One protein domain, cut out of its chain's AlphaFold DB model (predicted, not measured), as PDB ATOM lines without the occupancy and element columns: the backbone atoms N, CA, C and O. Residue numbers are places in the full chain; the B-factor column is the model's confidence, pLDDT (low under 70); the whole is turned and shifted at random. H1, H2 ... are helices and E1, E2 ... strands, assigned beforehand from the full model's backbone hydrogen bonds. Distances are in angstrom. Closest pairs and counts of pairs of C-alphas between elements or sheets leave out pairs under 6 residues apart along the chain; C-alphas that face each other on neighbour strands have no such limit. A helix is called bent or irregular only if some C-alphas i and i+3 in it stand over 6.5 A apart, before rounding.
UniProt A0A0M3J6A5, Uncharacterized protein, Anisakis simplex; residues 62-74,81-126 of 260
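This is residues 62 to 74 and 81 to 126 of the 260 residues of an uncharacterized protein of Anisakis simplex (UniProt A0A0M3J6A5). A small sheet of three strands, E1, E2 and E3, has one helix, H2, packed over one of its faces and running along the strands. The short helix H1 leads straight into E1 and only grazes the sheet, while after H2 the printed part folds back past that helix to a last short helix, H3, away from the sheet. The order along the printed part is H1, E1, E2, E3, H2, H3, three named helices and three named strands in 59 printed residues; the sheet runs E1, E2, E3, antiparallel throughout, and the class is mixed, helices and strands. The whole is compact, with a radius of gyration of the C-alphas of 11.8 A and spans of 35 by 28 by 16 A.

Find C-alpha 62 at (-39.948, 7.784, -0.221), where H1, residues 62 to 65, begins; it is neither bent nor irregular, but only just, with C-alphas 62 and 65 6.0 A apart. E1 follows at once, residues 66 to 70, 13.3 A long. Past the cut, E2 takes residues 83 to 87, 13.4 A, and E3 residues 95 to 98, 9.4 A. H2, residues 107 to 116, runs 13.9 A from C-alpha 107 at (-32.430, 13.758, 0.019). H3, residues 123 to 126, is 5.1 A long and ends at C-alpha 126, (-32.712, 5.696, -3.507).

Look first at the inner strand E2. E1 is antiparallel to it at 148 degrees, with N 67 and O 86 within hydrogen-bond range at 2.9 A. E2 and E3 form a hairpin, antiparallel at 140 degrees, with N 96 and O 85 2.8 A apart. H2 is on the sheet at a height over the sheet of 10.2 A; it lies over E2 and runs along the strands, at 24 degrees to E2 on the local plane. The closest C-alphas of H2 and E3 are those of Gly 108 and Leu 96, 7.4 A apart. H1 is close to H2 but not clearly touching, the closest C-alphas being those of Val 62 and Ile 110, 6.8 A apart. H3 is not on the sheet, and it is only just apart from H2, at 8.4 A. In H2 every O i to N i+4 pair is within hydrogen-bond range; H1 and H3 are too short for such a pair.

The two C-alphas farthest apart are those of Gly 74 and Glu 124, 37.1 A. Residues 75 to 80 are not printed, and C-alphas 74 and 81 stand 8.5 A apart across that cut. Of the links that are printed whole, H1 to E1 is tight and the others are short. The mean pLDDT of the printed part is 77.7; look for values under 70 at residues 71 to 74, 81 to 82, 99 to 104 and 123 to 126.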
ATOM      1  N   VAL A  62     -39.932   6.825  -1.346       86.81
ATOM      2  CA  VAL A  62     -39.948   7.784  -0.221       86.81
ATOM      3  C   VAL A  62     -41.311   8.467  -0.029       86.81
ATOM      4  O   VAL A  62     -41.707   8.737   1.100       86.81
ATOM      5  N   TRP A  63     -42.073   8.681  -1.109       88.62
ATOM      6  CA  TRP A  63     -43.357   9.385  -1.083       88.62
ATOM      7  C   TRP A  63     -44.461   8.631  -0.337       88.62
ATOM      8  O   TRP A  63     -45.466   9.232   0.036       88.62
ATOM      9  N   LYS A  64     -44.252   7.345  -0.019       88.56
ATOM     10  CA  LYS A  64     -45.130   6.598   0.891       88.56
ATOM     11  C   LYS A  64     -45.258   7.285   2.258       88.56
ATOM     12  O   LYS A  64     -46.316   7.216   2.873       88.56
ATOM     13  N   TYR A  65     -44.211   7.984   2.700       89.75
ATOM     14  CA  TYR A  65     -44.135   8.604   4.023       89.75
ATOM     15  C   TYR A  65     -44.409  10.110   4.031       89.75
ATOM     16  O   TYR A  65     -44.323  10.723   5.090       89.75
ATOM     17  N   PHE A  66     -44.734  10.721   2.889       91.94
ATOM     18  CA  PHE A  66     -44.936  12.168   2.800       91.94
ATOM     19  C   PHE A  66     -46.221  12.522   2.051       91.94
ATOM     20  O   PHE A  66     -46.659  11.800   1.152       91.94
ATOM     21  N   THR A  67     -46.831  13.641   2.434       89.44
ATOM     22  CA  THR A  67     -47.906  14.302   1.682       89.44
ATOM     23  C   THR A  67     -47.372  15.620   1.150       89.44
ATOM     24  O   THR A  67     -46.784  16.394   1.902       89.44
ATOM     25  N   GLU A  68     -47.577  15.875  -0.134       87.25
ATOM     26  CA  GLU A  68     -47.254  17.153  -0.763       87.25
ATOM     27  C   GLU A  68     -48.423  18.125  -0.600       87.25
ATOM     28  O   GLU A  68     -49.578  17.717  -0.725       87.25
ATOM     29  N   TYR A  69     -48.128  19.394  -0.331       81.50
ATOM     30  CA  TYR A  69     -49.116  20.463  -0.360       81.50
ATOM     31  C   TYR A  69     -48.524  21.722  -0.991       81.50
ATOM     32  O   TYR A  69     -47.344  22.053  -0.838       81.50
ATOM     33  N   GLU A  70     -49.374  22.426  -1.728       70.69
ATOM     34  CA  GLU A  70     -49.025  23.697  -2.339       70.69
ATOM     35  C   GLU A  70     -49.232  24.809  -1.314       70.69
ATOM     36  O   GLU A  70     -50.352  25.074  -0.869       70.69
ATOM     37  N   ALA A  71     -48.151  25.490  -0.933       63.03
ATOM     38  CA  ALA A  71     -48.266  26.698  -0.135       63.03
ATOM     39  C   ALA A  71     -48.817  27.832  -1.016       63.03
ATOM     40  O   ALA A  71     -48.069  28.518  -1.716       63.03
ATOM     41  N   ARG A  72     -50.140  28.053  -0.987       54.53
ATOM     42  CA  ARG A  72     -50.765  29.294  -1.482       54.53
ATOM     43  C   ARG A  72     -50.401  30.437  -0.533       54.53
ATOM     44  O   ARG A  72     -51.180  30.819   0.330       54.53
ATOM     45  N   GLY A  73     -49.187  30.952  -0.663       51.00
ATOM     46  CA  GLY A  73     -48.659  31.958   0.253       51.00
ATOM     47  C   GLY A  73     -47.569  32.800  -0.385       51.00
ATOM     48  O   GLY A  73     -46.469  32.885   0.140       51.00
ATOM     49  N   GLY A  74     -47.857  33.400  -1.537       46.53
ATOM     50  CA  GLY A  74     -46.991  34.405  -2.136       46.53
ATOM     51  C   GLY A  74     -47.840  35.447  -2.837       46.53
ATOM     52  O   GLY A  74     -48.538  35.123  -3.796       46.53
ATOM     53  N   MET A  81     -42.514  28.855  -6.859       57.91
ATOM     54  CA  MET A  81     -43.422  27.910  -6.214       57.91
ATOM     55  C   MET A  81     -42.567  26.936  -5.395       57.91
ATOM     56  O   MET A  81     -41.875  26.086  -5.952       57.91
ATOM     57  N   THR A  82     -42.519  27.123  -4.075       62.81
ATOM     58  CA  THR A  82     -41.871  26.181  -3.156       62.81
ATOM     59  C   THR A  82     -42.876  25.097  -2.805       62.81
ATOM     60  O   THR A  82     -43.888  25.387  -2.163       62.81
ATOM     61  N   HIS A  83     -42.611  23.859  -3.217       78.25
ATOM     62  CA  HIS A  83     -43.423  22.730  -2.780       78.25
ATOM     63  C   HIS A  83     -43.054  22.437  -1.329       78.25
ATOM     64  O   HIS A  83     -41.876  22.439  -0.966       78.25
ATOM     65  N   ILE A  84     -44.041  22.212  -0.470       81.62
ATOM     66  CA  ILE A  84     -43.777  21.805   0.906       81.62
ATOM     67  C   ILE A  84     -44.347  20.401   1.090       81.62
ATOM     68  O   ILE A  84     -45.409  20.058   0.569       81.62
ATOM     69  N   VAL A  85     -43.595  19.549   1.781       89.69
ATOM     70  CA  VAL A  85     -43.984  18.170   2.074       89.69
ATOM     71  C   VAL A  85     -44.080  17.972   3.581       89.69
ATOM     72  O   VAL A  85     -43.233  18.446   4.338       89.69
ATOM     73  N   ARG A  86     -45.124  17.275   4.035       89.06
ATOM     74  CA  ARG A  86     -45.356  16.935   5.446       89.06
ATOM     75  C   ARG A  86     -45.147  15.441   5.647       89.06
ATOM     76  O   ARG A  86     -45.617  14.640   4.839       89.06
ATOM     77  N   CYS A  87     -44.449  15.071   6.714       92.69
ATOM     78  CA  CYS A  87     -44.269  13.670   7.090       92.69
ATOM     79  C   CYS A  87     -45.598  13.042   7.561       92.69
ATOM     80  O   CYS A  87     -46.348  13.669   8.305       92.69
ATOM     81  N   LYS A  88     -45.883  11.806   7.127       92.12
ATOM     82  CA  LYS A  88     -47.073  11.007   7.490       92.12
ATOM     83  C   LYS A  88     -46.839  10.053   8.670       92.12
ATOM     84  O   LYS A  88     -47.775   9.375   9.082       92.12
ATOM     85  N   VAL A  89     -45.606   9.920   9.160       87.38
ATOM     86  CA  VAL A  89     -45.290   8.989  10.256       87.38
ATOM     87  C   VAL A  89     -45.973   9.459  11.542       87.38
ATOM     88  O   VAL A  89     -45.992  10.657  11.831       87.38
ATOM     89  N   GLU A  90     -46.544   8.527  12.313       78.69
ATOM     90  CA  GLU A  90     -47.271   8.856  13.540       78.69
ATOM     91  C   GLU A  90     -46.430   9.716  14.490       78.69
ATOM     92  O   GLU A  90     -45.245   9.462  14.710       78.69
ATOM     93  N   ARG A  91     -47.068  10.748  15.058       80.88
ATOM     94  CA  ARG A  91     -46.452  11.749  15.948       80.88
ATOM     95  C   ARG A  91     -45.362  12.614  15.295       80.88
ATOM     96  O   ARG A  91     -44.702  13.374  16.000       80.88
ATOM     97  N   CYS A  92     -45.203  12.569  13.969       85.75
ATOM     98  CA  CYS A  92     -44.386  13.528  13.235       85.75
ATOM     99  C   CYS A  92     -45.234  14.650  12.643       85.75
ATOM    100  O   CYS A  92     -46.117  14.407  11.826       85.75
ATOM    101  N   CYS A  93     -44.917  15.895  12.991       85.38
ATOM    102  CA  CYS A  93     -45.552  17.077  12.400       85.38
ATOM    103  C   CYS A  93     -44.561  17.915  11.581       85.38
ATOM    104  O   CYS A  93     -44.772  19.109  11.381       85.38
ATOM    105  N   LYS A  94     -43.442  17.322  11.143       89.06
ATOM    106  CA  LYS A  94     -42.388  18.069  10.454       89.06
ATOM    107  C   LYS A  94     -42.769  18.359   9.004       89.06
ATOM    108  O   LYS A  94     -43.186  17.473   8.256       89.06
ATOM    109  N   GLU A  95     -42.548  19.609   8.622       88.44
ATOM    110  CA  GLU A  95     -42.708  20.125   7.269       88.44
ATOM    111  C   GLU A  95     -41.332  20.420   6.673       88.44
ATOM    112  O   GLU A  95     -40.444  20.941   7.357       88.44
ATOM    113  N   LEU A  96     -41.138  20.036   5.415       86.50
ATOM    114  CA  LEU A  96     -39.874  20.158   4.701       86.50
ATOM    115  C   LEU A  96     -40.118  20.864   3.370       86.50
ATOM    116  O   LEU A  96     -41.049  20.522   2.642       86.50
ATOM    117  N   ALA A  97     -39.254  21.815   3.027       83.00
ATOM    118  CA  ALA A  97     -39.248  22.391   1.691       83.00
ATOM    119  C   ALA A  97     -38.735  21.346   0.687       83.00
ATOM    120  O   ALA A  97     -37.672  20.747   0.875       83.00
ATOM    121  N   TYR A  98     -39.492  21.133  -0.382       78.31
ATOM    122  CA  TYR A  98     -39.178  20.223  -1.471       78.31
ATOM    123  C   TYR A  98     -39.162  21.002  -2.791       78.31
ATOM    124  O   TYR A  98     -40.057  21.782  -3.084       78.31
ATOM    125  N   GLY A  99     -38.125  20.809  -3.603       67.62
ATOM    126  CA  GLY A  99     -38.004  21.503  -4.888       67.62
ATOM    127  C   GLY A  99     -37.520  22.954  -4.765       67.62
ATOM    128  O   GLY A  99     -38.281  23.881  -4.515       67.62
ATOM    129  N   GLY A 100     -36.222  23.146  -5.004       60.22
ATOM    130  CA  GLY A 100     -35.631  24.436  -5.372       60.22
ATOM    131  C   GLY A 100     -35.177  24.417  -6.835       60.22
ATOM    132  O   GLY A 100     -35.252  23.380  -7.492       60.22
ATOM    133  N   ARG A 101     -34.671  25.552  -7.348       52.97
ATOM    134  CA  ARG A 101     -34.281  25.775  -8.767       52.97
ATOM    135  C   ARG A 101     -33.346  24.711  -9.378       52.97
ATOM    136  O   ARG A 101     -33.229  24.647 -10.597       52.97
ATOM    137  N   ALA A 102     -32.705  23.874  -8.565       49.94
ATOM    138  CA  ALA A 102     -31.982  22.690  -9.003       49.94
ATOM    139  C   ALA A 102     -32.736  21.434  -8.546       49.94
ATOM    140  O   ALA A 102     -32.891  21.223  -7.347       49.94
ATOM    141  N   ARG A 103     -33.213  20.645  -9.523       55.44
ATOM    142  CA  ARG A 103     -33.746  19.267  -9.440       55.44
ATOM    143  C   ARG A 103     -34.138  18.802  -8.029       55.44
ATOM    144  O   ARG A 103     -33.284  18.482  -7.210       55.44
ATOM    145  N   SER A 104     -35.446  18.700  -7.804       62.00
ATOM    146  CA  SER A 104     -36.127  18.261  -6.582       62.00
ATOM    147  C   SER A 104     -35.605  16.926  -6.019       62.00
ATOM    148  O   SER A 104     -36.165  15.852  -6.255       62.00
ATOM    149  N   SER A 105     -34.508  16.983  -5.262       72.88
ATOM    150  CA  SER A 105     -33.915  15.801  -4.647       72.88
ATOM    151  C   SER A 105     -34.714  15.363  -3.426       72.88
ATOM    152  O   SER A 105     -35.012  16.160  -2.537       72.88
ATOM    153  N   ALA A 106     -35.003  14.064  -3.343       80.00
ATOM    154  CA  ALA A 106     -35.616  13.447  -2.173       80.00
ATOM    155  C   ALA A 106     -34.673  13.354  -0.958       80.00
ATOM    156  O   ALA A 106     -35.079  12.832   0.075       80.00
ATOM    157  N   THR A 107     -33.433  13.854  -1.053       83.56
ATOM    158  CA  THR A 107     -32.430  13.758   0.019       83.56
ATOM    159  C   THR A 107     -32.957  14.268   1.355       83.56
ATOM    160  O   THR A 107     -32.823  13.555   2.336       83.56
ATOM    161  N   GLY A 108     -33.619  15.429   1.399       85.44
ATOM    162  CA  GLY A 108     -34.149  15.972   2.660       85.44
ATOM    163  C   GLY A 108     -35.245  15.103   3.287       85.44
ATOM    164  O   GLY A 108     -35.300  14.952   4.503       85.44
ATOM    165  N   MET A 109     -36.076  14.464   2.460       89.38
ATOM    166  CA  MET A 109     -37.084  13.506   2.922       89.38
ATOM    167  C   MET A 109     -36.438  12.218   3.451       89.38
ATOM    168  O   MET A 109     -36.834  11.714   4.498       89.38
ATOM    169  N   ILE A 110     -35.429  11.696   2.747       89.12
ATOM    170  CA  ILE A 110     -34.685  10.493   3.154       89.12
ATOM    171  C   ILE A 110     -33.942  10.745   4.470       89.12
ATOM    172  O   ILE A 110     -33.980   9.908   5.368       89.12
ATOM    173  N   ASP A 111     -33.306  11.907   4.592       88.31
ATOM    174  CA  ASP A 111     -32.569  12.329   5.780       88.31
ATOM    175  C   ASP A 111     -33.499  12.443   6.995       88.31
ATOM    176  O   ASP A 111     -33.237  11.870   8.051       88.31
ATOM    177  N   HIS A 112     -34.667  13.066   6.808       91.19
ATOM    178  CA  HIS A 112     -35.702  13.137   7.835       91.19
ATOM    179  C   HIS A 112     -36.174  11.752   8.303       91.19
ATOM    180  O   HIS A 112     -36.246  11.509   9.508       91.19
ATOM    181  N   LEU A 113     -36.460  10.829   7.375       89.69
ATOM    182  CA  LEU A 113     -36.867   9.462   7.723       89.69
ATOM    183  C   LEU A 113     -35.776   8.712   8.489       89.69
ATOM    184  O   LEU A 113     -36.081   8.027   9.467       89.69
ATOM    185  N   SER A 114     -34.516   8.873   8.085       87.62
ATOM    186  CA  SER A 114     -33.386   8.217   8.738       87.62
ATOM    187  C   SER A 114     -33.132   8.767  10.141       87.62
ATOM    188  O   SER A 114     -32.842   7.995  11.047       87.62
ATOM    189  N   HIS A 115     -33.232  10.083  10.337       86.06
ATOM    190  CA  HIS A 115     -32.861  10.719  11.603       86.06
ATOM    191  C   HIS A 115     -33.992  10.782  12.626       86.06
ATOM    192  O   HIS A 115     -33.735  10.618  13.814       86.06
ATOM    193  N   ILE A 116     -35.226  11.033  12.188       88.69
ATOM    194  CA  ILE A 116     -36.362  11.216  13.103       88.69
ATOM    195  C   ILE A 116     -37.109   9.904  13.327       88.69
ATOM    196  O   ILE A 116     -37.578   9.643  14.431       88.69
ATOM    197  N   HIS A 117     -37.205   9.065  12.294       84.31
ATOM    198  CA  HIS A 117     -37.997   7.835  12.344       84.31
ATOM    199  C   HIS A 117     -37.156   6.561  12.343       84.31
ATOM    200  O   HIS A 117     -37.718   5.477  12.464       84.31
ATOM    201  N   ASN A 118     -35.828   6.675  12.216       85.56
ATOM    202  CA  ASN A 118     -34.914   5.541  12.061       85.56
ATOM    203  C   ASN A 118     -35.338   4.576  10.929       85.56
ATOM    204  O   ASN A 118     -35.091   3.372  10.981       85.56
ATOM    205  N   ILE A 119     -36.010   5.104   9.898       84.00
ATOM    206  CA  ILE A 119     -36.455   4.343   8.729       84.00
ATOM    207  C   ILE A 119     -35.348   4.426   7.682       84.00
ATOM    208  O   ILE A 119     -35.169   5.448   7.013       84.00
ATOM    209  N   VAL A 120     -34.604   3.334   7.526       83.81
ATOM    210  CA  VAL A 120     -33.538   3.232   6.526       83.81
ATOM    211  C   VAL A 120     -34.125   2.724   5.210       83.81
ATOM    212  O   VAL A 120     -34.530   1.572   5.097       83.81
ATOM    213  N   LEU A 121     -34.158   3.591   4.196       80.31
ATOM    214  CA  LEU A 121     -34.518   3.206   2.828       80.31
ATOM    215  C   LEU A 121     -33.317   2.554   2.127       80.31
ATOM    216  O   LEU A 121     -32.206   3.103   2.166       80.31
ATOM    217  N   SER A 122     -33.547   1.405   1.481       71.19
ATOM    218  CA  SER A 122     -32.501   0.628   0.805       71.19
ATOM    219  C   SER A 122     -31.900   1.404  -0.373       71.19
ATOM    220  O   SER A 122     -32.503   2.337  -0.904       71.19
ATOM    221  N   THR A 123     -30.688   1.050  -0.799       64.25
ATOM    222  CA  THR A 123     -30.004   1.709  -1.928       64.25
ATOM    223  C   THR A 123     -30.772   1.585  -3.245       64.25
ATOM    224  O   THR A 123     -30.719   2.506  -4.060       64.25
ATOM    225  N   GLU A 124     -31.544   0.514  -3.415       58.53
ATOM    226  CA  GLU A 124     -32.467   0.319  -4.539       58.53
ATOM    227  C   GLU A 124     -33.653   1.296  -4.483       58.53
ATOM    228  O   GLU A 124     -34.136   1.763  -5.515       58.53
ATOM    229  N   ASP A 125     -34.070   1.700  -3.280       56.75
ATOM    230  CA  ASP A 125     -35.126   2.696  -3.071       56.75
ATOM    231  C   ASP A 125     -34.645   4.139  -3.299       56.75
ATOM    232  O   ASP A 125     -35.466   5.049  -3.442       56.75
ATOM    233  N   ARG A 126     -33.323   4.363  -3.351       56.50
ATOM    234  CA  ARG A 126     -32.712   5.696  -3.507       56.50
ATOM    235  C   ARG A 126     -32.650   6.184  -4.959       56.50
ATOM    236  O   ARG A 126     -32.314   7.344  -5.170       56.50
TER     237      ARG A 126